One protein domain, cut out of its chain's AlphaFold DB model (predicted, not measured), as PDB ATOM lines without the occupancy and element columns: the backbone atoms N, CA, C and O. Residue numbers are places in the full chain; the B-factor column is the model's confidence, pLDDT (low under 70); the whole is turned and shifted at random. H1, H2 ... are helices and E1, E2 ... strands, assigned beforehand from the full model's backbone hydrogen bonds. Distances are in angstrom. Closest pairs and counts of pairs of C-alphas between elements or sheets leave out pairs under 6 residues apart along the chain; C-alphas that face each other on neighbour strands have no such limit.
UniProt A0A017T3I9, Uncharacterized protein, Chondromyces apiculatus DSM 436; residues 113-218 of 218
ATOM      1  N   LEU A 113      58.268  24.245  51.175       86.19
ATOM      2  CA  LEU A 113      57.625  25.562  51.214       86.19
ATOM      3  C   LEU A 113      57.988  26.362  49.965       86.19
ATOM      4  O   LEU A 113      59.125  26.312  49.500       86.19
ATOM      5  N   SER A 114      57.013  27.091  49.430       89.06
ATOM      6  CA  SER A 114      57.249  28.100  48.397       89.06
ATOM      7  C   SER A 114      57.913  29.330  49.012       89.06
ATOM      8  O   SER A 114      57.571  29.738  50.123       89.06
ATOM      9  N   ASP A 115      58.843  29.929  48.272       88.69
ATOM     10  CA  ASP A 115      59.612  31.112  48.656       88.69
ATOM     11  C   ASP A 115      58.904  32.437  48.330       88.69
ATOM     12  O   ASP A 115      59.434  33.499  48.647       88.69
ATOM     13  N   ILE A 116      57.702  32.396  47.740       88.75
ATOM     14  CA  ILE A 116      56.914  33.593  47.410       88.75
ATOM     15  C   ILE A 116      56.486  34.310  48.706       88.75
ATOM     16  O   ILE A 116      55.647  33.769  49.436       88.75
ATOM     17  N   PRO A 117      56.996  35.529  48.981       77.69
ATOM     18  CA  PRO A 117      56.784  36.190  50.266       77.69
ATOM     19  C   PRO A 117      55.423  36.895  50.369       77.69
ATOM     20  O   PRO A 117      54.760  36.765  51.394       77.69
ATOM     21  N   ASP A 118      54.988  37.608  49.320       93.69
ATOM     22  CA  ASP A 118      53.652  38.214  49.237       93.69
ATOM     23  C   ASP A 118      53.002  37.922  47.880       93.69
ATOM     24  O   ASP A 118      53.390  38.458  46.837       93.69
ATOM     25  N   LYS A 119      51.982  37.064  47.891       93.25
ATOM     26  CA  LYS A 119      51.255  36.644  46.692       93.25
ATOM     27  C   LYS A 119      50.380  37.744  46.089       93.25
ATOM     28  O   LYS A 119      50.016  37.629  44.919       93.25
ATOM     29  N   TYR A 120      50.021  38.783  46.844       95.19
ATOM     30  CA  TYR A 120      49.206  39.891  46.331       95.19
ATOM     31  C   TYR A 120      50.050  41.010  45.715       95.19
ATOM     32  O   TYR A 120      49.536  41.754  44.884       95.19
ATOM     33  N   ALA A 121      51.341  41.085  46.049       95.38
ATOM     34  CA  ALA A 121      52.283  42.056  45.488       95.38
ATOM     35  C   ALA A 121      53.005  41.573  44.213       95.38
ATOM     36  O   ALA A 121      53.889  42.261  43.700       95.38
ATOM     37  N   LEU A 122      52.660  40.393  43.686       91.81
ATOM     38  CA  LEU A 122      53.275  39.849  42.473       91.81
ATOM     39  C   LEU A 122      53.014  40.751  41.255       91.81
ATOM     40  O   LEU A 122      51.868  41.025  40.899       91.81
ATOM     41  N   ALA A 123      54.090  41.162  40.582       89.56
ATOM     42  CA  ALA A 123      54.038  41.956  39.358       89.56
ATOM     43  C   ALA A 123      54.010  41.072  38.097       89.56
ATOM     44  O   ALA A 123      54.448  39.923  38.123       89.56
ATOM     45  N   ALA A 124      53.534  41.636  36.981       87.75
ATOM     46  CA  ALA A 124      53.524  40.996  35.658       87.75
ATOM     47  C   ALA A 124      52.822  39.621  35.623       87.75
ATOM     48  O   ALA A 124      53.340  38.649  35.070       87.75
ATOM     49  N   LEU A 125      51.628  39.541  36.217       92.06
ATOM     50  CA  LEU A 125      50.822  38.322  36.196       92.06
ATOM     51  C   LEU A 125      50.338  37.997  34.771       92.06
ATOM     52  O   LEU A 125      49.966  38.906  34.028       92.06
ATOM     53  N   PRO A 126      50.302  36.712  34.382       93.56
ATOM     54  CA  PRO A 126      49.797  36.320  33.076       93.56
ATOM     55  C   PRO A 126      48.282  36.545  32.985       93.56
ATOM     56  O   PRO A 126      47.504  36.026  33.788       93.56
ATOM     57  N   GLU A 127      47.859  37.274  31.956       92.31
ATOM     58  CA  GLU A 127      46.450  37.419  31.594       92.31
ATOM     59  C   GLU A 127      46.034  36.258  30.689       92.31
ATOM     60  O   GLU A 127      46.390  36.183  29.510       92.31
ATOM     61  N   ILE A 128      45.304  35.307  31.267       92.38
ATOM     62  CA  ILE A 128      44.783  34.136  30.566       92.38
ATOM     63  C   ILE A 128      43.279  34.104  30.783       92.38
ATOM     64  O   ILE A 128      42.809  34.014  31.917       92.38
ATOM     65  N   ASP A 129      42.523  34.119  29.688       92.81
ATOM     66  CA  ASP A 129      41.087  33.861  29.718       92.81
ATOM     67  C   ASP A 129      40.859  32.361  29.969       92.81
ATOM     68  O   ASP A 129      40.789  31.536  29.050       92.81
ATOM     69  N   CYS A 130      40.875  32.011  31.259       91.94
ATOM     70  CA  CYS A 130      40.635  30.664  31.759       91.94
ATOM     71  C   CYS A 130      39.186  30.231  31.529       91.94
ATOM     72  O   CYS A 130      38.961  29.051  31.277       91.94
ATOM     73  N   GLU A 131      38.223  31.150  31.580       91.38
ATOM     74  CA  GLU A 131      36.797  30.847  31.436       91.38
ATOM     75  C   GLU A 131      36.501  30.215  30.071       91.38
ATOM     76  O   GLU A 131      35.932  29.125  30.004       91.38
ATOM     77  N   ALA A 132      37.016  30.797  28.984       93.69
ATOM     78  CA  ALA A 132      36.859  30.213  27.651       93.69
ATOM     79  C   ALA A 132      37.701  28.944  27.421       93.69
ATOM     80  O   ALA A 132      37.515  28.244  26.421       93.69
ATOM     81  N   ARG A 133      38.667  28.648  28.303       94.88
ATOM     82  CA  ARG A 133      39.667  27.580  28.116       94.88
ATOM     83  C   ARG A 133      39.427  26.338  28.965       94.88
ATOM     84  O   ARG A 133      39.767  25.246  28.513       94.88
ATOM     85  N   ILE A 134      38.836  26.468  30.151       95.06
ATOM     86  CA  ILE A 134      38.548  25.348  31.062       95.06
ATOM     87  C   ILE A 134      37.744  24.224  30.387       95.06
ATOM     88  O   ILE A 134      38.124  23.064  30.569       95.06
ATOM     89  N   PRO A 135      36.728  24.492  29.538       94.81
ATOM     90  CA  PRO A 135      36.008  23.426  28.838       94.81
ATOM     91  C   PRO A 135      36.901  22.545  27.954       94.81
ATOM     92  O   PRO A 135      36.546  21.395  27.695       94.81
ATOM     93  N   LEU A 136      38.055  23.061  27.518       95.56
ATOM     94  CA  LEU A 136      39.019  22.374  26.660       95.56
ATOM     95  C   LEU A 136      40.144  21.738  27.472       95.56
ATOM     96  O   LEU A 136      40.386  20.540  27.364       95.56
ATOM     97  N   CYS A 137      40.819  22.526  28.313       95.00
ATOM     98  CA  CYS A 137      41.961  22.049  29.091       95.00
ATOM     99  C   CYS A 137      41.555  21.245  30.327       95.00
ATOM    100  O   CYS A 137      42.431  20.693  30.985       95.00
ATOM    101  N   LYS A 138      40.258  21.211  30.668       94.75
ATOM    102  CA  LYS A 138      39.694  20.518  31.837       94.75
ATOM    103  C   LYS A 138      40.381  20.900  33.147       94.75
ATOM    104  O   LYS A 138      40.572  20.066  34.018       94.75
ATOM    105  N   ALA A 139      40.800  22.162  33.257       95.38
ATOM    106  CA  ALA A 139      41.523  22.685  34.414       95.38
ATOM    107  C   ALA A 139      42.768  21.860  34.808       95.38
ATOM    108  O   ALA A 139      43.094  21.755  35.987       95.38
ATOM    109  N   ARG A 140      43.514  21.308  33.835       95.75
ATOM    110  CA  ARG A 140      44.742  20.515  34.077       95.75
ATOM    111  C   ARG A 140      45.770  21.187  35.002       95.75
ATOM    112  O   ARG A 140      46.541  20.490  35.652       95.75
ATOM    113  N   CYS A 141      45.790  22.520  35.114       95.31
ATOM    114  CA  CYS A 141      46.651  23.216  36.078       95.31
ATOM    115  C   CYS A 141      46.318  22.864  37.541       95.31
ATOM    116  O   CYS A 141      47.218  22.823  38.374       95.31
ATOM    117  N   CYS A 142      45.059  22.537  37.849       95.88
ATOM    118  CA  CYS A 142      44.630  22.072  39.166       95.88
ATOM    119  C   CYS A 142      45.110  20.648  39.490       95.88
ATOM    120  O   CYS A 142      45.055  20.268  40.654       95.88
ATOM    121  N   ALA A 143      45.601  19.876  38.517       95.31
ATOM    122  CA  ALA A 143      46.217  18.569  38.761       95.31
ATOM    123  C   ALA A 143      47.715  18.664  39.115       95.31
ATOM    124  O   ALA A 143      48.341  17.674  39.498       95.31
ATOM    125  N   LEU A 144      48.318  19.853  39.002       94.69
ATOM    126  CA  LEU A 144      49.727  20.057  39.322       94.69
ATOM    127  C   LEU A 144      49.947  20.085  40.838       94.69
ATOM    128  O   LEU A 144      49.175  20.686  41.585       94.69
ATOM    129  N   ARG A 145      51.045  19.465  41.284       92.00
ATOM    130  CA  ARG A 145      51.525  19.541  42.667       92.00
ATOM    131  C   ARG A 145      52.587  20.623  42.806       92.00
ATOM    132  O   ARG A 145      53.468  20.744  41.958       92.00
ATOM    133  N   PHE A 146      52.505  21.381  43.891       93.81
ATOM    134  CA  PHE A 146      53.453  22.430  44.250       93.81
ATOM    135  C   PHE A 146      53.385  22.706  45.757       93.81
ATOM    136  O   PHE A 146      52.400  22.361  46.420       93.81
ATOM    137  N   ALA A 147      54.442  23.318  46.285       93.38
ATOM    138  CA  ALA A 147      54.512  23.778  47.667       93.38
ATOM    139  C   ALA A 147      53.743  25.094  47.859       93.38
ATOM    140  O   ALA A 147      53.737  25.951  46.973       93.38
ATOM    141  N   LEU A 148      53.113  25.259  49.018       94.25
ATOM    142  CA  LEU A 148      52.461  26.494  49.450       94.25
ATOM    143  C   LEU A 148      53.462  27.410  50.161       94.25
ATOM    144  O   LEU A 148      54.443  26.929  50.730       94.25
ATOM    145  N   SER A 149      53.236  28.725  50.119       93.44
ATOM    146  CA  SER A 149      54.038  29.665  50.911       93.44
ATOM    147  C   SER A 149      53.538  29.731  52.354       93.44
ATOM    148  O   SER A 149      52.441  29.270  52.668       93.44
ATOM    149  N   VAL A 150      54.315  30.355  53.240       91.38
ATOM    150  CA  VAL A 150      53.876  30.620  54.622       91.38
ATOM    151  C   VAL A 150      52.582  31.442  54.642       91.38
ATOM    152  O   VAL A 150      51.644  31.082  55.344       91.38
ATOM    153  N   GLN A 151      52.475  32.469  53.791       94.56
ATOM    154  CA  GLN A 151      51.266  33.292  53.671       94.56
ATOM    155  C   GLN A 151      50.031  32.459  53.282       94.56
ATOM    156  O   GLN A 151      48.952  32.651  53.838       94.56
ATOM    157  N   ASP A 152      50.178  31.495  52.363       94.81
ATOM    158  CA  ASP A 152      49.081  30.600  51.971       94.81
ATOM    159  C   ASP A 152      48.585  29.725  53.132       94.81
ATOM    160  O   ASP A 152      47.386  29.442  53.228       94.81
ATOM    161  N   LEU A 153      49.500  29.301  54.008       90.88
ATOM    162  CA  LEU A 153      49.186  28.514  55.199       90.88
ATOM    163  C   LEU A 153      48.525  29.376  56.284       90.88
ATOM    164  O   LEU A 153      47.527  28.955  56.876       90.88
ATOM    165  N   ASP A 154      49.038  30.585  56.505       93.25
ATOM    166  CA  ASP A 154      48.567  31.511  57.540       93.25
ATOM    167  C   ASP A 154      47.167  32.065  57.249       93.25
ATOM    168  O   ASP A 154      46.364  32.228  58.170       93.25
ATOM    169  N   GLU A 155      46.828  32.283  55.975       93.25
ATOM    170  CA  GLU A 155      45.483  32.703  55.556       93.25
ATOM    171  C   GLU A 155      44.412  31.629  55.784       93.25
ATOM    172  O   GLU A 155      43.223  31.944  55.835       93.25
ATOM    173  N   ARG A 156      44.809  30.353  55.907       91.88
ATOM    174  CA  ARG A 156      43.928  29.195  56.173       91.88
ATOM    175  C   ARG A 156      42.800  28.977  55.154       91.88
ATOM    176  O   ARG A 156      41.884  28.195  55.407       91.88
ATOM    177  N   VAL A 157      42.879  29.622  53.991       94.12
ATOM    178  CA  VAL A 157      41.970  29.397  52.856       94.12
ATOM    179  C   VAL A 157      42.402  28.158  52.070       94.12
ATOM    180  O   VAL A 157      41.578  27.317  51.709       94.12
ATOM    181  N   VAL A 158      43.708  28.023  51.821       94.00
ATOM    182  CA  VAL A 158      44.271  26.917  51.042       94.00
ATOM    183  C   VAL A 158      44.431  25.686  51.935       94.00
ATOM    184  O   VAL A 158      44.714  25.777  53.127       94.00
ATOM    185  N   ARG A 159      44.230  24.502  51.358       92.75
ATOM    186  CA  ARG A 159      44.319  23.218  52.059       92.75
ATOM    187  C   ARG A 159      45.569  22.511  51.568       92.75
ATOM    188  O   ARG A 159      45.849  22.550  50.369       92.75
ATOM    189  N   TRP A 160      46.285  21.865  52.474       91.75
ATOM    190  CA  TRP A 160      47.519  21.154  52.169       91.75
ATOM    191  C   TRP A 160      47.435  19.674  52.542       91.75
ATOM    192  O   TRP A 160      46.570  19.262  53.314       91.75
ATOM    193  N   ASP A 161      48.292  18.876  51.917       85.81
ATOM    194  CA  ASP A 161      48.354  17.423  52.048       85.81
ATOM    195  C   ASP A 161      49.093  17.029  53.340       85.81
ATOM    196  O   ASP A 161      50.302  17.215  53.455       85.81
ATOM    197  N   TYR A 162      48.388  16.466  54.327       80.38
ATOM    198  CA  TYR A 162      49.000  16.062  55.602       80.38
ATOM    199  C   TYR A 162      50.082  14.983  55.455       80.38
ATOM    200  O   TYR A 162      50.984  14.915  56.287       80.38
ATOM    201  N   GLY A 163      50.021  14.162  54.401       75.44
ATOM    202  CA  GLY A 163      51.057  13.176  54.090       75.44
ATOM    203  C   GLY A 163      52.268  13.776  53.372       75.44
ATOM    204  O   GLY A 163      53.314  13.135  53.291       75.44
ATOM    205  N   ARG A 164      52.141  15.001  52.847       78.75
ATOM    206  CA  ARG A 164      53.188  15.747  52.135       78.75
ATOM    207  C   ARG A 164      53.155  17.207  52.586       78.75
ATOM    208  O   ARG A 164      52.575  18.045  51.886       78.75
ATOM    209  N   PRO A 165      53.740  17.502  53.761       83.25
ATOM    210  CA  PRO A 165      53.542  18.770  54.437       83.25
ATOM    211  C   PRO A 165      53.699  19.990  53.533       83.25
ATOM    212  O   PRO A 165      54.681  20.120  52.799       83.25
ATOM    213  N   TYR A 166      52.690  20.860  53.609       90.56
ATOM    214  CA  TYR A 166      52.569  22.140  52.905       90.56
ATOM    215  C   TYR A 166      52.502  22.075  51.375       90.56
ATOM    216  O   TYR A 166      52.470  23.117  50.726       90.56
ATOM    217  N   GLN A 167      52.392  20.892  50.771       91.38
ATOM    218  CA  GLN A 167      51.996  20.788  49.366       91.38
ATOM    219  C   GLN A 167      50.485  20.957  49.210       91.38
ATOM    220  O   GLN A 167      49.724  20.580  50.098       91.38
ATOM    221  N   ILE A 168      50.040  21.485  48.066       95.00
ATOM    222  CA  ILE A 168      48.612  21.630  47.758       95.00
ATOM    223  C   ILE A 168      47.860  20.299  47.931       95.00
ATOM    224  O   ILE A 168      48.258  19.266  47.387       95.00
ATOM    225  N   ALA A 169      46.758  20.320  48.686       93.31
ATOM    226  CA  ALA A 169      45.921  19.141  48.865       93.31
ATOM    227  C   ALA A 169      45.239  18.763  47.547       93.31
ATOM    228  O   ALA A 169      44.672  19.618  46.856       93.31
ATOM    229  N   GLN A 170      45.237  17.466  47.246       94.25
ATOM    230  CA  GLN A 170      44.545  16.891  46.098       94.25
ATOM    231  C   GLN A 170      43.517  15.857  46.554       94.25
ATOM    232  O   GLN A 170      43.706  15.166  47.555       94.25
ATOM    233  N   ARG A 171      42.418  15.768  45.810       91.50
ATOM    234  CA  ARG A 171      41.422  14.706  45.917       91.50
ATOM    235  C   ARG A 171      41.965  13.392  45.332       91.50
ATOM    236  O   ARG A 171      42.987  13.399  44.643       91.50
ATOM    237  N   PRO A 172      41.266  12.260  45.546       89.69
ATOM    238  CA  PRO A 172      41.655  10.972  44.966       89.69
ATOM    239  C   PRO A 172      41.732  10.949  43.430       89.69
ATOM    240  O   PRO A 172      42.460  10.136  42.875       89.69
ATOM    241  N   ASP A 173      41.016  11.844  42.744       89.88
ATOM    242  CA  ASP A 173      41.052  12.013  41.282       89.88
ATOM    243  C   ASP A 173      42.304  12.765  40.776       89.88
ATOM    244  O   ASP A 173      42.469  12.957  39.572       89.88
ATOM    245  N   GLY A 174      43.185  13.200  41.684       91.44
ATOM    246  CA  GLY A 174      44.422  13.913  41.371       91.44
ATOM    247  C   GLY A 174      44.263  15.422  41.186       91.44
ATOM    248  O   GLY A 174      45.263  16.104  40.963       91.44
ATOM    249  N   TYR A 175      43.055  15.978  41.309       96.44
ATOM    250  CA  TYR A 175      42.841  17.422  41.235       96.44
ATOM    251  C   TYR A 175      42.927  18.084  42.608       96.44
ATOM    252  O   TYR A 175      42.586  17.503  43.635       96.44
ATOM    253  N   CYS A 176      43.352  19.344  42.629       96.25
ATOM    254  CA  CYS A 176      43.322  20.193  43.810       96.25
ATOM    255  C   CYS A 176      41.919  20.215  44.433       96.25
ATOM    256  O   CYS A 176      40.930  20.386  43.728       96.25
ATOM    257  N   VAL A 177      41.830  20.136  45.763       96.00
ATOM    258  CA  VAL A 177      40.546  20.137  46.496       96.00
ATOM    259  C   VAL A 177      39.687  21.393  46.294       96.00
ATOM    260  O   VAL A 177      38.515  21.389  46.656       96.00
ATOM    261  N   HIS A 178      40.252  22.456  45.716       97.06
ATOM    262  CA  HIS A 178      39.574  23.729  45.455       97.06
ATOM    263  C   HIS A 178      39.013  23.866  44.033       97.06
ATOM    264  O   HIS A 178      38.603  24.959  43.644       97.06
ATOM    265  N   ILE A 179      39.033  22.808  43.218       95.44
ATOM    266  CA  ILE A 179      38.330  22.830  41.929       95.44
ATOM    267  C   ILE A 179      36.842  22.530  42.141       95.44
ATOM    268  O   ILE A 179      36.484  21.548  42.795       95.44
ATOM    269  N   ASP A 180      35.982  23.355  41.552       94.81
ATOM    270  CA  ASP A 180      34.558  23.074  41.422       94.81
ATOM    271  C   ASP A 180      34.341  21.985  40.366       94.81
ATOM    272  O   ASP A 180      34.707  22.144  39.202       94.81
ATOM    273  N   GLU A 181      33.739  20.867  40.763       90.00
ATOM    274  CA  GLU A 181      33.594  19.684  39.902       90.00
ATOM    275  C   GLU A 181      32.671  19.920  38.702       90.00
ATOM    276  O   GLU A 181      32.798  19.249  37.680       90.00
ATOM    277  N   ARG A 182      31.741  20.877  38.809       90.06
ATOM    278  CA  ARG A 182      30.754  21.153  37.758       90.06
ATOM    279  C   ARG A 182      31.314  22.060  36.673       90.06
ATOM    280  O   ARG A 182      31.161  21.772  35.491       90.06
ATOM    281  N   SER A 183      31.934  23.166  37.073       91.56
ATOM    282  CA  SER A 183      32.461  24.177  36.153       91.56
ATOM    283  C   SER A 183      33.919  23.938  35.762       91.56
ATOM    284  O   SER A 183      34.358  24.435  34.728       91.56
ATOM    285  N   GLY A 184      34.687  23.212  36.580       91.31
ATOM    286  CA  GLY A 184      36.147  23.153  36.489       91.31
ATOM    287  C   GLY A 184      36.844  24.436  36.966       91.31
ATOM    288  O   GLY A 184      38.056  24.575  36.803       91.31
ATOM    289  N   GLY A 185      36.098  25.393  37.526       93.69
ATOM    290  CA  GLY A 185      36.625  26.649  38.055       93.69
ATOM    291  C   GLY A 185      37.312  26.485  39.411       93.69
ATOM    292  O   GLY A 185      37.063  25.535  40.147       93.69
ATOM    293  N   CYS A 186      38.178  27.434  39.773       94.38
ATOM    294  CA  CYS A 186      38.785  27.472  41.106       94.38
ATOM    295  C   CYS A 186      37.860  28.200  42.092       94.38
ATOM    296  O   CYS A 186      37.556  29.374  41.889       94.38
ATOM    297  N   THR A 187      37.469  27.547  43.187       96.00
ATOM    298  CA  THR A 187      36.581  28.133  44.210       96.00
ATOM    299  C   THR A 187      37.266  29.195  45.074       96.00
ATOM    300  O   THR A 187      36.591  30.017  45.687       96.00
ATOM    301  N   ILE A 188      38.603  29.225  45.078       96.25
ATOM    302  CA  ILE A 188      39.432  30.206  45.797       96.25
ATOM    303  C   ILE A 188      40.198  31.128  44.839       96.25
ATOM    304  O   ILE A 188      41.293  31.584  45.160       96.25
ATOM    305  N   TYR A 189      39.676  31.380  43.631       94.12
ATOM    306  CA  TYR A 189      40.409  32.094  42.573       94.12
ATOM    307  C   TYR A 189      41.010  33.428  43.051       94.12
ATOM    308  O   TYR A 189      42.165  33.734  42.754       94.12
ATOM    309  N   ALA A 190      40.266  34.192  43.855       94.06
ATOM    310  CA  ALA A 190      40.713  35.476  44.394       94.06
ATOM    311  C   ALA A 190      41.800  35.357  45.477       94.06
ATOM    312  O   ALA A 190      42.558  36.309  45.655       94.06
ATOM    313  N   GLN A 191      41.919  34.213  46.159       97.12
ATOM    314  CA  GLN A 191      42.916  33.909  47.198       97.12
ATOM    315  C   GLN A 191      43.953  32.872  46.745       97.12
ATOM    316  O   GLN A 191      44.740  32.383  47.559       97.12
ATOM    317  N   ARG A 192      43.976  32.544  45.447       95.94
ATOM    318  CA  ARG A 192      44.832  31.498  44.883       95.94
ATOM    319  C   ARG A 192      46.305  31.680  45.306       95.94
ATOM    320  O   ARG A 192      46.755  32.834  45.382       95.94
ATOM    321  N   PRO A 193      47.038  30.579  45.566       97.12
ATOM    322  CA  PRO A 193      48.456  30.610  45.921       97.12
ATOM    323  C   PRO A 193      49.294  31.453  44.975       97.12
ATOM    324  O   PRO A 193      48.972  31.541  43.788       97.12
ATOM    325  N   GLY A 194      50.404  32.004  45.469       95.69
ATOM    326  CA  GLY A 194      51.337  32.774  44.636       95.69
ATOM    327  C   GLY A 194      51.764  32.011  43.380       95.69
ATOM    328  O   GLY A 194      51.701  32.557  42.281       95.69
ATOM    329  N   VAL A 195      52.058  30.714  43.527       95.69
ATOM    330  CA  VAL A 195      52.395  29.810  42.414       95.69
ATOM    331  C   VAL A 195      51.271  29.768  41.375       95.69
ATOM    332  O   VAL A 195      51.532  29.894  40.187       95.69
ATOM    333  N   CYS A 196      50.008  29.667  41.796       95.81
ATOM    334  CA  CYS A 196      48.863  29.687  40.884       95.81
ATOM    335  C   CYS A 196      48.636  31.056  40.226       95.81
ATOM    336  O   CYS A 196      48.061  31.112  39.141       95.81
ATOM    337  N   ARG A 197      49.023  32.160  40.881       95.31
ATOM    338  CA  ARG A 197      48.864  33.520  40.335       95.31
ATOM    339  C   ARG A 197      49.813  33.787  39.189       95.31
ATOM    340  O   ARG A 197      49.381  34.331  38.179       95.31
ATOM    341  N   SER A 198      51.081  33.438  39.379       94.62
ATOM    342  CA  SER A 198      52.151  33.676  38.412       94.62
ATOM    343  C   SER A 198      52.236  32.599  37.332       94.62
ATOM    344  O   SER A 198      52.949  32.779  36.347       94.62
ATOM    345  N   TYR A 199      51.514  31.485  37.489       95.50
ATOM    346  CA  TYR A 199      51.560  30.372  36.549       95.50
ATOM    347  C   TYR A 199      50.981  30.726  35.172       95.50
ATOM    348  O   TYR A 199      49.795  31.032  35.027       95.50
ATOM    349  N   ASP A 200      51.818  30.599  34.141       96.25
ATOM    350  CA  ASP A 200      51.453  30.783  32.739       96.25
ATOM    351  C   ASP A 200      51.390  29.433  32.011       96.25
ATOM    352  O   ASP A 200      52.411  28.806  31.725       96.25
ATOM    353  N   CYS A 201      50.179  28.982  31.674       95.81
ATOM    354  CA  CYS A 201      49.991  27.678  31.041       95.81
ATOM    355  C   CYS A 201      50.322  27.651  29.539       95.81
ATOM    356  O   CYS A 201      50.392  26.561  28.974       95.81
ATOM    357  N   ARG A 202      50.552  28.799  28.880       96.12
ATOM    358  CA  ARG A 202      50.692  28.897  27.409       96.12
ATOM    359  C   ARG A 202      51.799  28.026  26.829       96.12
ATOM    360  O   ARG A 202      51.691  27.549  25.703       96.12
ATOM    361  N   ARG A 203      52.875  27.841  27.592       93.31
ATOM    362  CA  ARG A 203      54.063  27.076  27.187       93.31
ATOM    363  C   ARG A 203      54.159  25.717  27.875       93.31
ATOM    364  O   ARG A 203      55.108  24.978  27.621       93.31
ATOM    365  N   ASP A 204      53.197  25.377  28.729       95.44
ATOM    366  CA  ASP A 204      53.224  24.123  29.467       95.44
ATOM    367  C   ASP A 204      52.617  22.988  28.632       95.44
ATOM    368  O   ASP A 204      51.402  22.895  28.436       95.44
ATOM    369  N   ARG A 205      53.492  22.090  28.168       94.25
ATOM    370  CA  ARG A 205      53.136  20.923  27.349       94.25
ATOM    371  C   ARG A 205      52.290  19.885  28.086       94.25
ATOM    372  O   ARG A 205      51.682  19.046  27.431       94.25
ATOM    373  N   ARG A 206      52.211  19.948  29.419       94.50
ATOM    374  CA  ARG A 206      51.288  19.135  30.226       94.50
ATOM    375  C   ARG A 206      49.843  19.622  30.087       94.50
ATOM    376  O   ARG A 206      48.916  18.867  30.368       94.50
ATOM    377  N   ILE A 207      49.649  20.880  29.675       96.31
ATOM    378  CA  ILE A 207      48.337  21.524  29.546       96.31
ATOM    379  C   ILE A 207      47.929  21.660  28.074       96.31
ATOM    380  O   ILE A 207      46.796  21.324  27.731       96.31
ATOM    381  N   TRP A 208      48.840  22.123  27.208       96.94
ATOM    382  CA  TRP A 208      48.551  22.437  25.805       96.94
ATOM    383  C   TRP A 208      49.569  21.828  24.836       96.94
ATOM    384  O   TRP A 208      50.782  22.007  24.975       96.94
ATOM    385  N   THR A 209      49.067  21.194  23.777       96.81
ATOM    386  CA  THR A 209      49.866  20.895  22.583       96.81
ATOM    387  C   THR A 209      50.004  22.141  21.710       96.81
ATOM    388  O   THR A 209      51.081  22.398  21.179       96.81
ATOM    389  N   ASP A 210      48.950  22.949  21.603       95.69
ATOM    390  CA  ASP A 210      48.987  24.253  20.940       95.69
ATOM    391  C   ASP A 210      47.979  25.190  21.618       95.69
ATOM    392  O   ASP A 210      46.765  25.004  21.508       95.69
ATOM    393  N   PHE A 211      48.484  26.176  22.363       95.56
ATOM    394  CA  PHE A 211      47.648  27.113  23.114       95.56
ATOM    395  C   PHE A 211      46.827  28.027  22.195       95.56
ATOM    396  O   PHE A 211      45.644  28.250  22.457       95.56
ATOM    397  N   GLU A 212      47.428  28.524  21.112       95.12
ATOM    398  CA  GLU A 212      46.777  29.466  20.193       95.12
ATOM    399  C   GLU A 212      45.683  28.768  19.383       95.12
ATOM    400  O   GLU A 212      44.579  29.289  19.226       95.12
ATOM    401  N   ARG A 213      45.943  27.530  18.947       95.44
ATOM    402  CA  ARG A 213      44.946  26.696  18.255       95.44
ATOM    403  C   ARG A 213      43.964  26.000  19.192       95.44
ATOM    404  O   ARG A 213      43.118  25.248  18.715       95.44
ATOM    405  N   ARG A 214      44.050  26.249  20.504       95.50
ATOM    406  CA  ARG A 214      43.163  25.673  21.526       95.50
ATOM    407  C   ARG A 214      43.175  24.135  21.546       95.50
ATOM    408  O   ARG A 214      42.154  23.510  21.829       95.50
ATOM    409  N   ILE A 215      44.332  23.530  21.277       96.00
ATOM    410  CA  ILE A 215      44.534  22.076  21.272       96.00
ATOM    411  C   ILE A 215      45.141  21.667  22.625       96.00
ATOM    412  O   ILE A 215      46.335  21.918  22.853       96.00
ATOM    413  N   PRO A 216      44.351  21.078  23.547       95.06
ATOM    414  CA  PRO A 216      44.864  20.641  24.839       95.06
ATOM    415  C   PRO A 216      45.851  19.484  24.668       95.06
ATOM    416  O   PRO A 216      45.839  18.781  23.657       95.06
ATOM    417  N   ALA A 217      46.707  19.293  25.669       92.38
ATOM    418  CA  ALA A 217      47.521  18.088  25.766       92.38
ATOM    419  C   ALA A 217      46.617  16.834  25.813       92.38
ATOM    420  O   ALA A 217      45.496  16.938  26.328       92.38
ATOM    421  N   PRO A 218      47.082  15.681  25.290       85.44
ATOM    422  CA  PRO A 218      46.351  14.417  25.371       85.44
ATOM    423  C   PRO A 218      46.011  14.043  26.820       85.44
ATOM    424  O   PRO A 218      46.780  14.371  27.754       85.44
TER     425      PRO A 218
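This is residues 113 to 218 of the 218 residues of an uncharacterized protein of Chondromyces apiculatus DSM 436 (UniProt A0A017T3I9). Little regular structure: a loop-built body has short helices H2 and H4 nearest its middle, with H3 toward one end and E1 toward the other. Residues 113 to 133 run as an outer arc from near the H3 end to H1, near E1. The 106 printed residues hold H1, H2, H3, H4 and E1, in that order, mostly helix, with only 21 residues in named elements. It is compact, radius of gyration of the C-alphas 13.7 A, spanning 39 by 34 by 21 A.

H1, residues 134 to 137, and H2, 140 to 143, meet only through their tight link. H3, 150 to 154, is close to but not clearly touching H4, 194 to 198; their closest C-alphas, Asp 152 and Gly 194, are 8.0 A apart. H2 and H4 are only just apart, at 8.4 A. E1, 208 to 210, pairs with no named strand, but a short antiparallel pairing joins it to residues 215 to 216. H3 and H4 have every O i to N i+4 pair within hydrogen-bond range; H1 and H2 are too short for one.

H1 begins at C-alpha 134 (38.548, 25.348, 31.062); E1 ends at C-alpha 210 (48.987, 24.253, 20.940). H3 measures 6.1 A and H4 6.3 A.

The link from H3 to H4 is long, 39 residues. The printed part has no cut, and no printed residue is under 70 in pLDDT.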